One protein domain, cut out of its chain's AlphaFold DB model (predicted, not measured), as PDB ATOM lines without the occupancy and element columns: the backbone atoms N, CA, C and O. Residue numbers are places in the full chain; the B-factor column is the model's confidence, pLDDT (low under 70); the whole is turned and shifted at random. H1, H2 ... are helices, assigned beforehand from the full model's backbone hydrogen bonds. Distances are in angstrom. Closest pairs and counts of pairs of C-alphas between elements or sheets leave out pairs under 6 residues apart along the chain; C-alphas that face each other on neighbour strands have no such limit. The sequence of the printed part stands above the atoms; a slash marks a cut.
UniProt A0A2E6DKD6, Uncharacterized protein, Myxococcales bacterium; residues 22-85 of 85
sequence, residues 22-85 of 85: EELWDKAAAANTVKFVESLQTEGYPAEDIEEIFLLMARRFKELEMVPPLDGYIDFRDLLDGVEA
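AT A GLANCE: This is residues 22 to 85 of the 85 residues of an uncharacterized protein of Myxococcales bacterium (UniProt A0A2E6DKD6). One long helix, H3, forms the spine of the model; H1 runs side by side with its later part, H2 sits by its first residues on the same side, and H4 crosses it on another side. H1 and H2 make a corner, and the long link of residues 64 to 75 folds back from the end of H3 to the start of H4, beside residues 54 to 59 of H3. The printed part has 64 residues with four named helices, H1, H2, H3 and H4 along the chain, and no named strand; its class is all helix. It is compact, with a radius of gyration of the C-alphas of 11.5 A, and its C-alphas span 33 by 27 by 16 A.

IN THESE COORDINATES: H3, the longest helix, holds residues 47 to 63 and measures 24.5 A from C-alpha 47 at (144.053, 143.167, 161.629) to C-alpha 63 at (135.725, 162.931, 149.814). H1, residues 22 to 31, begins with C-alpha 22 at (149.088, 164.696, 146.719) and is 14.1 A long. H2, residues 34 to 42, is 12.2 A long. H4, residues 76 to 83, is 11.1 A long and ends with C-alpha 83 at (131.187, 149.694, 152.621).

HOW THE PARTS SIT: H3 is the hub and touches the three other helices, each with a part of its length. Its residues 54 to 61 touch H1 at a shallow tilt of 24 degrees, opposite ways; the closest C-alphas are those of Ala 28 and Met 57, 6.8 A apart. With residues 47 to 50, H3 only just touches H2, with 3 pairs of C-alphas within 8 A, the closest being those of Val 37 and Ile 50 at 7.1 A. Those two run opposite ways at a steep tilt of 52 degrees. Residues 54 to 59 of H3 touch H4, whose line is about perpendicular to that of H3 at 80 degrees; the closest C-alphas are those of Ala 58 and Phe 76, 5.5 A apart. The helix packing is mostly crossed, but only just: 1 of these 3 pairs is at a shallow tilt. H1 and H2 are close but not clearly touching, with the C-alphas of Ala 31 and Val 37 closest at 7.7 A, and are about perpendicular at 75 degrees. H4 is apart from H1 and from H2. In H1, H2 and H3 every backbone O i to N i+4 pair is within hydrogen-bond range; in H4, 3 of 4 are.

THE WHOLE: The two C-alphas farthest apart are those of Thr 42 and Glu 65, at 33.1 A. The printed part has no cut and ends at Ala 85, the chain's last residue. The links H1 to H2 and H2 to H3 are tight, and the link H3 to H4, 12 residues, is long. The mean pLDDT of the printed part is 87.1; residues 82 to 85 are under 70.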
ATOM      1  N   GLU A  22     147.778 165.264 147.068       92.12
ATOM      2  CA  GLU A  22     149.088 164.696 146.719       92.12
ATOM      3  C   GLU A  22     149.664 163.873 147.880       92.12
ATOM      4  O   GLU A  22     150.051 162.722 147.694       92.12
ATOM      5  N   GLU A  23     149.612 164.411 149.102       93.00
ATOM      6  CA  GLU A  23     150.117 163.721 150.294       93.00
ATOM      7  C   GLU A  23     149.338 162.439 150.601       93.00
ATOM      8  O   GLU A  23     149.928 161.445 151.022       93.00
ATOM      9  N   LEU A  24     148.019 162.444 150.393       93.25
ATOM     10  CA  LEU A  24     147.179 161.263 150.552       93.25
ATOM     11  C   LEU A  24     147.571 160.183 149.549       93.25
ATOM     12  O   LEU A  24     147.682 159.018 149.928       93.25
ATOM     13  N   TRP A  25     147.791 160.564 148.288       93.25
ATOM     14  CA  TRP A  25     148.188 159.624 147.248       93.25
ATOM     15  C   TRP A  25     149.537 158.978 147.572       93.25
ATOM     16  O   TRP A  25     149.630 157.752 147.617       93.25
ATOM     17  N   ASP A  26     150.548 159.787 147.903       91.81
ATOM     18  CA  ASP A  26     151.881 159.302 148.278       91.81
ATOM     19  C   ASP A  26     151.835 158.412 149.522       91.81
ATOM     20  O   ASP A  26     152.467 157.352 149.578       91.81
ATOM     21  N   LYS A  27     151.054 158.819 150.530       91.38
ATOM     22  CA  LYS A  27     150.893 158.057 151.767       91.38
ATOM     23  C   LYS A  27     150.224 156.713 151.508       91.38
ATOM     24  O   LYS A  27     150.715 155.706 152.012       91.38
ATOM     25  N   ALA A  28     149.143 156.692 150.732       91.81
ATOM     26  CA  ALA A  28     148.434 155.471 150.376       91.81
ATOM     27  C   ALA A  28     149.327 154.538 149.553       91.81
ATOM     28  O   ALA A  28     149.419 153.361 149.876       91.81
ATOM     29  N   ALA A  29     150.056 155.056 148.561       91.19
ATOM     30  CA  ALA A  29     150.989 154.267 147.761       91.19
ATOM     31  C   ALA A  29     152.109 153.646 148.618       91.19
ATOM     32  O   ALA A  29     152.451 152.477 148.445       91.19
ATOM     33  N   ALA A  30     152.647 154.393 149.587       89.75
ATOM     34  CA  ALA A  30     153.663 153.882 150.506       89.75
ATOM     35  C   ALA A  30     153.103 152.859 151.516       89.75
ATOM     36  O   ALA A  30     153.777 151.882 151.853       89.75
ATOM     37  N   ALA A  31     151.879 153.084 152.003       88.94
ATOM     38  CA  ALA A  31     151.194 152.208 152.950       88.94
ATOM     39  C   ALA A  31     150.655 150.923 152.297       88.94
ATOM     40  O   ALA A  31     150.506 149.908 152.973       88.94
ATOM     41  N   ASN A  32     150.397 150.925 150.986       90.56
ATOM     42  CA  ASN A  32     149.789 149.806 150.269       90.56
ATOM     43  C   ASN A  32     150.790 148.683 149.932       90.56
ATOM     44  O   ASN A  32     150.914 148.245 148.787       90.56
ATOM     45  N   THR A  33     151.544 148.211 150.927       90.94
ATOM     46  CA  THR A  33     152.529 147.133 150.770       90.94
ATOM     47  C   THR A  33     152.405 146.100 151.886       90.94
ATOM     48  O   THR A  33     152.124 146.442 153.032       90.94
ATOM     49  N   VAL A  34     152.702 144.831 151.576       90.19
ATOM     50  CA  VAL A  34     152.734 143.742 152.576       90.19
ATOM     51  C   VAL A  34     153.645 144.106 153.750       90.19
ATOM     52  O   VAL A  34     153.274 143.936 154.903       90.19
ATOM     53  N   LYS A  35     154.812 144.694 153.462       90.81
ATOM     54  CA  LYS A  35     155.785 145.097 154.482       90.81
ATOM     55  C   LYS A  35     155.226 146.143 155.451       90.81
ATOM     56  O   LYS A  35     155.566 146.124 156.631       90.81
ATOM     57  N   PHE A  36     154.404 147.069 154.963       89.94
ATOM     58  CA  PHE A  36     153.756 148.056 155.819       89.94
ATOM     59  C   PHE A  36     152.736 147.387 156.751       89.94
ATOM     60  O   PHE A  36     152.776 147.610 157.960       89.94
ATOM     61  N   VAL A  37     151.908 146.483 156.222       90.62
ATOM     62  CA  VAL A  37     150.966 145.682 157.026       90.62
ATOM     63  C   VAL A  37     151.698 144.852 158.084       90.62
ATOM     64  O   VAL A  37     151.342 144.907 159.259       90.62
ATOM     65  N   GLU A  38     152.768 144.150 157.706       92.31
ATOM     66  CA  GLU A  38     153.608 143.381 158.635       92.31
ATOM     67  C   GLU A  38     154.220 144.267 159.729       92.31
ATOM     68  O   GLU A  38     154.321 143.844 160.884       92.31
ATOM     69  N   SER A  39     154.614 145.503 159.394       91.12
ATOM     70  CA  SER A  39     155.139 146.443 160.389       91.12
ATOM     71  C   SER A  39     154.080 146.845 161.414       91.12
ATOM     72  O   SER A  39     154.355 146.755 162.606       91.12
ATOM     73  N   LEU A  40     152.852 147.155 160.986       89.75
ATOM     74  CA  LEU A  40     151.753 147.475 161.904       89.75
ATOM     75  C   LEU A  40     151.378 146.276 162.784       89.75
ATOM     76  O   LEU A  40     151.213 146.423 163.994       89.75
ATOM     77  N   GLN A  41     151.328 145.067 162.223       90.94
ATOM     78  CA  GLN A  41     151.092 143.853 163.013       90.94
ATOM     79  C   GLN A  41     152.192 143.629 164.060       90.94
ATOM     80  O   GLN A  41     151.904 143.280 165.203       90.94
ATOM     81  N   THR A  42     153.456 143.868 163.692       92.56
ATOM     82  CA  THR A  42     154.601 143.770 164.614       92.56
ATOM     83  C   THR A  42     154.544 144.833 165.713       92.56
ATOM     84  O   THR A  42     154.945 144.575 166.847       92.56
ATOM     85  N   GLU A  43     154.019 146.017 165.399       87.44
ATOM     86  CA  GLU A  43     153.753 147.094 166.359       87.44
ATOM     87  C   GLU A  43     152.559 146.794 167.283       87.44
ATOM     88  O   GLU A  43     152.361 147.498 168.273       87.44
ATOM     89  N   GLY A  44     151.812 145.717 167.018       90.06
ATOM     90  CA  GLY A  44     150.712 145.237 167.851       90.06
ATOM     91  C   GLY A  44     149.327 145.675 167.384       90.06
ATOM     92  O   GLY A  44     148.368 145.489 168.132       90.06
ATOM     93  N   TYR A  45     149.200 146.231 166.176       89.81
ATOM     94  CA  TYR A  45     147.891 146.557 165.619       89.81
ATOM     95  C   TYR A  45     147.123 145.277 165.260       89.81
ATOM     96  O   TYR A  45     147.666 144.408 164.564       89.81
ATOM     97  N   PRO A  46     145.858 145.144 165.693       91.38
ATOM     98  CA  PRO A  46     145.001 144.064 165.234       91.38
ATOM     99  C   PRO A  46     144.676 144.243 163.744       91.38
ATOM    100  O   PRO A  46     144.677 145.354 163.220       91.38
ATOM    101  N   ALA A  47     144.373 143.139 163.058       88.69
ATOM    102  CA  ALA A  47     144.053 143.167 161.629       88.69
ATOM    103  C   ALA A  47     142.866 144.094 161.305       88.69
ATOM    104  O   ALA A  47     142.913 144.800 160.305       88.69
ATOM    105  N   GLU A  48     141.862 144.137 162.187       90.00
ATOM    106  CA  GLU A  48     140.682 145.005 162.073       90.00
ATOM    107  C   GLU A  48     141.061 146.500 162.058       90.00
ATOM    108  O   GLU A  48     140.565 147.255 161.225       90.00
ATOM    109  N   ASP A  49     142.006 146.930 162.904       91.75
ATOM    110  CA  ASP A  49     142.473 148.325 162.917       91.75
ATOM    111  C   ASP A  49     143.268 148.663 161.650       91.75
ATOM    112  O   ASP A  49     143.188 149.778 161.140       91.75
ATOM    113  N   ILE A  50     144.049 147.709 161.135       91.50
ATOM    114  CA  ILE A  50     144.819 147.893 159.897       91.50
ATOM    115  C   ILE A  50     143.874 148.059 158.704       91.50
ATOM    116  O   ILE A  50     144.094 148.928 157.860       91.50
ATOM    117  N   GLU A  51     142.812 147.258 158.646       91.69
ATOM    118  CA  GLU A  51     141.759 147.402 157.643       91.69
ATOM    119  C   GLU A  51     141.070 148.769 157.750       91.69
ATOM    120  O   GLU A  51     140.952 149.471 156.744       91.69
ATOM    121  N   GLU A  52     140.719 149.217 158.961       92.38
ATOM    122  CA  GLU A  52     140.111 150.537 159.158       92.38
ATOM    123  C   GLU A  52     141.057 151.679 158.740       92.38
ATOM    124  O   GLU A  52     140.606 152.670 158.169       92.38
ATOM    125  N   ILE A  53     142.378 151.543 158.913       92.56
ATOM    126  CA  ILE A  53     143.355 152.516 158.387       92.56
ATOM    127  C   ILE A  53     143.259 152.633 156.859       92.56
ATOM    128  O   ILE A  53     143.259 153.748 156.326       92.56
ATOM    129  N   PHE A  54     143.152 151.513 156.141       93.25
ATOM    130  CA  PHE A  54     142.968 151.548 154.689       93.25
ATOM    131  C   PHE A  54     141.603 152.128 154.303       93.25
ATOM    132  O   PHE A  54     141.532 152.933 153.372       93.25
ATOM    133  N   LEU A  55     140.541 151.808 155.050       92.94
ATOM    134  CA  LEU A  55     139.209 152.389 154.861       92.94
ATOM    135  C   LEU A  55     139.197 153.908 155.069       92.94
ATOM    136  O   LEU A  55     138.558 154.622 154.297       92.94
ATOM    137  N   LEU A  56     139.926 154.429 156.059       93.75
ATOM    138  CA  LEU A  56     140.072 155.869 156.284       93.75
ATOM    139  C   LEU A  56     140.684 156.565 155.062       93.75
ATOM    140  O   LEU A  56     140.175 157.600 154.624       93.75
ATOM    141  N   MET A  57     141.738 155.988 154.475       93.44
ATOM    142  CA  MET A  57     142.339 156.514 153.245       93.44
ATOM    143  C   MET A  57     141.367 156.425 152.065       93.44
ATOM    144  O   MET A  57     141.208 157.396 151.329       93.44
ATOM    145  N   ALA A  58     140.673 155.293 151.917       92.31
ATOM    146  CA  ALA A  58     139.696 155.067 150.857       92.31
ATOM    147  C   ALA A  58     138.556 156.103 150.909       92.31
ATOM    148  O   ALA A  58     138.283 156.789 149.921       92.31
ATOM    149  N   ARG A  59     137.949 156.297 152.089       92.38
ATOM    150  CA  ARG A  59     136.921 157.324 152.334       92.38
ATOM    151  C   ARG A  59     137.441 158.715 151.989       92.38
ATOM    152  O   ARG A  59     136.745 159.472 151.316       92.38
ATOM    153  N   ARG A  60     138.680 159.033 152.373       92.81
ATOM    154  CA  ARG A  60     139.286 160.331 152.065       92.81
ATOM    155  C   ARG A  60     139.488 160.546 150.562       92.81
ATOM    156  O   ARG A  60     139.248 161.650 150.084       92.81
ATOM    157  N   PHE A  61     139.861 159.516 149.799       92.81
ATOM    158  CA  PHE A  61     139.909 159.612 148.335       92.81
ATOM    159  C   PHE A  61     138.538 159.947 147.742       92.81
ATOM    160  O   PHE A  61     138.454 160.805 146.866       92.81
ATOM    161  N   LYS A  62     137.463 159.333 148.253       91.12
ATOM    162  CA  LYS A  62     136.088 159.638 147.832       91.12
ATOM    163  C   LYS A  62     135.682 161.073 148.178       91.12
ATOM    164  O   LYS A  62     135.136 161.760 147.324       91.12
ATOM    165  N   GLU A  63     135.985 161.543 149.389       91.38
ATOM    166  CA  GLU A  63     135.725 162.931 149.814       91.38
ATOM    167  C   GLU A  63     136.426 163.970 148.931       91.38
ATOM    168  O   GLU A  63     135.885 165.048 148.699       91.38
ATOM    169  N   LEU A  64     137.632 163.652 148.457       90.88
ATOM    170  CA  LEU A  64     138.424 164.519 147.587       90.88
ATOM    171  C   LEU A  64     138.145 164.291 146.090       90.88
ATOM    172  O   LEU A  64     138.810 164.907 145.262       90.88
ATOM    173  N   GLU A  65     137.196 163.411 145.743       90.81
ATOM    174  CA  GLU A  65     136.876 163.006 144.364       90.81
ATOM    175  C   GLU A  65     138.114 162.556 143.563       90.81
ATOM    176  O   GLU A  65     138.286 162.856 142.380       90.81
ATOM    177  N   MET A  66     139.007 161.827 144.229       90.25
ATOM    178  CA  MET A  66     140.290 161.392 143.692       90.25
ATOM    179  C   MET A  66     140.325 159.905 143.372       90.25
ATOM    180  O   MET A  66     139.711 159.078 144.041       90.25
ATOM    181  N   VAL A  67     141.144 159.554 142.381       88.56
ATOM    182  CA  VAL A  67     141.427 158.157 142.059       88.56
ATOM    183  C   VAL A  67     142.566 157.651 142.956       88.56
ATOM    184  O   VAL A  67     143.654 158.234 142.915       88.56
ATOM    185  N   PRO A  68     142.355 156.582 143.746       88.62
ATOM    186  CA  PRO A  68     143.417 155.989 144.552       88.62
ATOM    187  C   PRO A  68     144.491 155.316 143.676       88.62
ATOM    188  O   PRO A  68     144.231 155.014 142.503       88.62
ATOM    189  N   PRO A  69     145.696 155.055 144.218       86.19
ATOM    190  CA  PRO A  69     146.681 154.208 143.549       86.19
ATOM    191  C   PRO A  69     146.100 152.809 143.283       86.19
ATOM    192  O   PRO A  69     145.425 152.244 144.139       86.19
ATOM    193  N   LEU A  70     146.356 152.277 142.083       80.00
ATOM    194  CA  LEU A  70     145.774 151.012 141.601       80.00
ATOM    195  C   LEU A  70     146.625 149.783 141.901       80.00
ATOM    196  O   LEU A  70     146.136 148.662 141.818       80.00
ATOM    197  N   ASP A  71     147.891 149.997 142.238       77.25
ATOM    198  CA  ASP A  71     148.842 148.932 142.510       77.25
ATOM    199  C   ASP A  71     149.121 148.856 144.015       77.25
ATOM    200  O   ASP A  71     149.243 149.882 144.695       77.25
ATOM    201  N   GLY A  72     149.259 147.634 144.534       82.94
ATOM    202  CA  GLY A  72     149.700 147.388 145.903       82.94
ATOM    203  C   GLY A  72     149.074 146.152 146.541       82.94
ATOM    204  O   GLY A  72     148.717 145.194 145.859       82.94
ATOM    205  N   TYR A  73     149.018 146.158 147.870       84.31
ATOM    206  CA  TYR A  73     148.487 145.067 148.686       84.31
ATOM    207  C   TYR A  73     146.961 144.919 148.587       84.31
ATOM    208  O   TYR A  73     146.471 143.795 148.523       84.31
ATOM    209  N   ILE A  74     146.229 146.034 148.564       86.19
ATOM    210  CA  ILE A  74     144.767 146.083 148.477       86.19
ATOM    211  C   ILE A  74     144.307 147.056 147.387       86.19
ATOM    212  O   ILE A  74     144.986 148.051 147.114       86.19
ATOM    213  N   ASP A  75     143.148 146.784 146.783       87.06
ATOM    214  CA  ASP A  75     142.458 147.747 145.926       87.06
ATOM    215  C   ASP A  75     141.546 148.633 146.791       87.06
ATOM    216  O   ASP A  75     140.575 148.179 147.400       87.06
ATOM    217  N   PHE A  76     141.861 149.927 146.856       84.69
ATOM    218  CA  PHE A  76     141.061 150.902 147.599       84.69
ATOM    219  C   PHE A  76     139.647 151.085 147.027       84.69
ATOM    220  O   PHE A  76     138.772 151.583 147.734       84.69
ATOM    221  N   ARG A  77     139.404 150.710 145.766       81.75
ATOM    222  CA  ARG A  77     138.069 150.739 145.153       81.75
ATOM    223  C   ARG A  77     137.199 149.609 145.684       81.75
ATOM    224  O   ARG A  77     136.068 149.873 146.073       81.75
ATOM    225  N   ASP A  78     137.762 148.408 145.805       83.94
ATOM    226  CA  ASP A  78     137.068 147.259 146.399       83.94
ATOM    227  C   ASP A  78     136.661 147.561 147.849       83.94
ATOM    228  O   ASP A  78     135.554 147.234 148.278       83.94
ATOM    229  N   LEU A  79     137.530 148.257 148.589       84.06
ATOM    230  CA  LEU A  79     137.237 148.729 149.944       84.06
ATOM    231  C   LEU A  79     136.084 149.742 149.997       84.06
ATOM    232  O   LEU A  79     135.292 149.718 150.936       84.06
ATOM    233  N   LEU A  80     135.989 150.647 149.020       75.75
ATOM    234  CA  LEU A  80     134.899 151.624 148.952       75.75
ATOM    235  C   LEU A  80     133.564 150.960 148.613       75.75
ATOM    236  O   LEU A  80     132.559 151.272 149.252       75.75
ATOM    237  N   ASP A  81     133.570 150.036 147.656       72.06
ATOM    238  CA  ASP A  81     132.374 149.321 147.213       72.06
ATOM    239  C   ASP A  81     131.841 148.379 148.309       72.06
ATOM    240  O   ASP A  81     130.630 148.249 148.484       72.06
ATOM    241  N   GLY A  82     132.731 147.772 149.105       63.00
ATOM    242  CA  GLY A  82     132.362 146.890 150.217       63.00
ATOM    243  C   GLY A  82     131.667 147.586 151.395       63.00
ATOM    244  O   GLY A  82     130.951 146.931 152.147       63.00
ATOM    245  N   VAL A  83     131.840 148.903 151.556       57.78
ATOM    246  CA  VAL A  83     131.187 149.694 152.621       57.78
ATOM    247  C   VAL A  83     129.764 150.126 152.235       57.78
ATOM    248  O   VAL A  83     128.970 150.455 153.115       57.78
ATOM    249  N   GLU A  84     129.422 150.132 150.943       52.75
ATOM    250  CA  GLU A  84     128.107 150.567 150.441       52.75
ATOM    251  C   GLU A  84     127.133 149.408 150.135       52.75
ATOM    252  O   GLU A  84     126.025 149.665 149.654       52.75
ATOM    253  N   ALA A  85     127.524 148.158 150.416       46.88
ATOM    254  CA  ALA A  85     126.744 146.941 150.154       46.88
ATOM    255  C   ALA A  85     125.797 146.528 151.299       46.88
ATOM    256  O   ALA A  85     126.155 146.693 152.487       46.88
TER     257      ALA A  85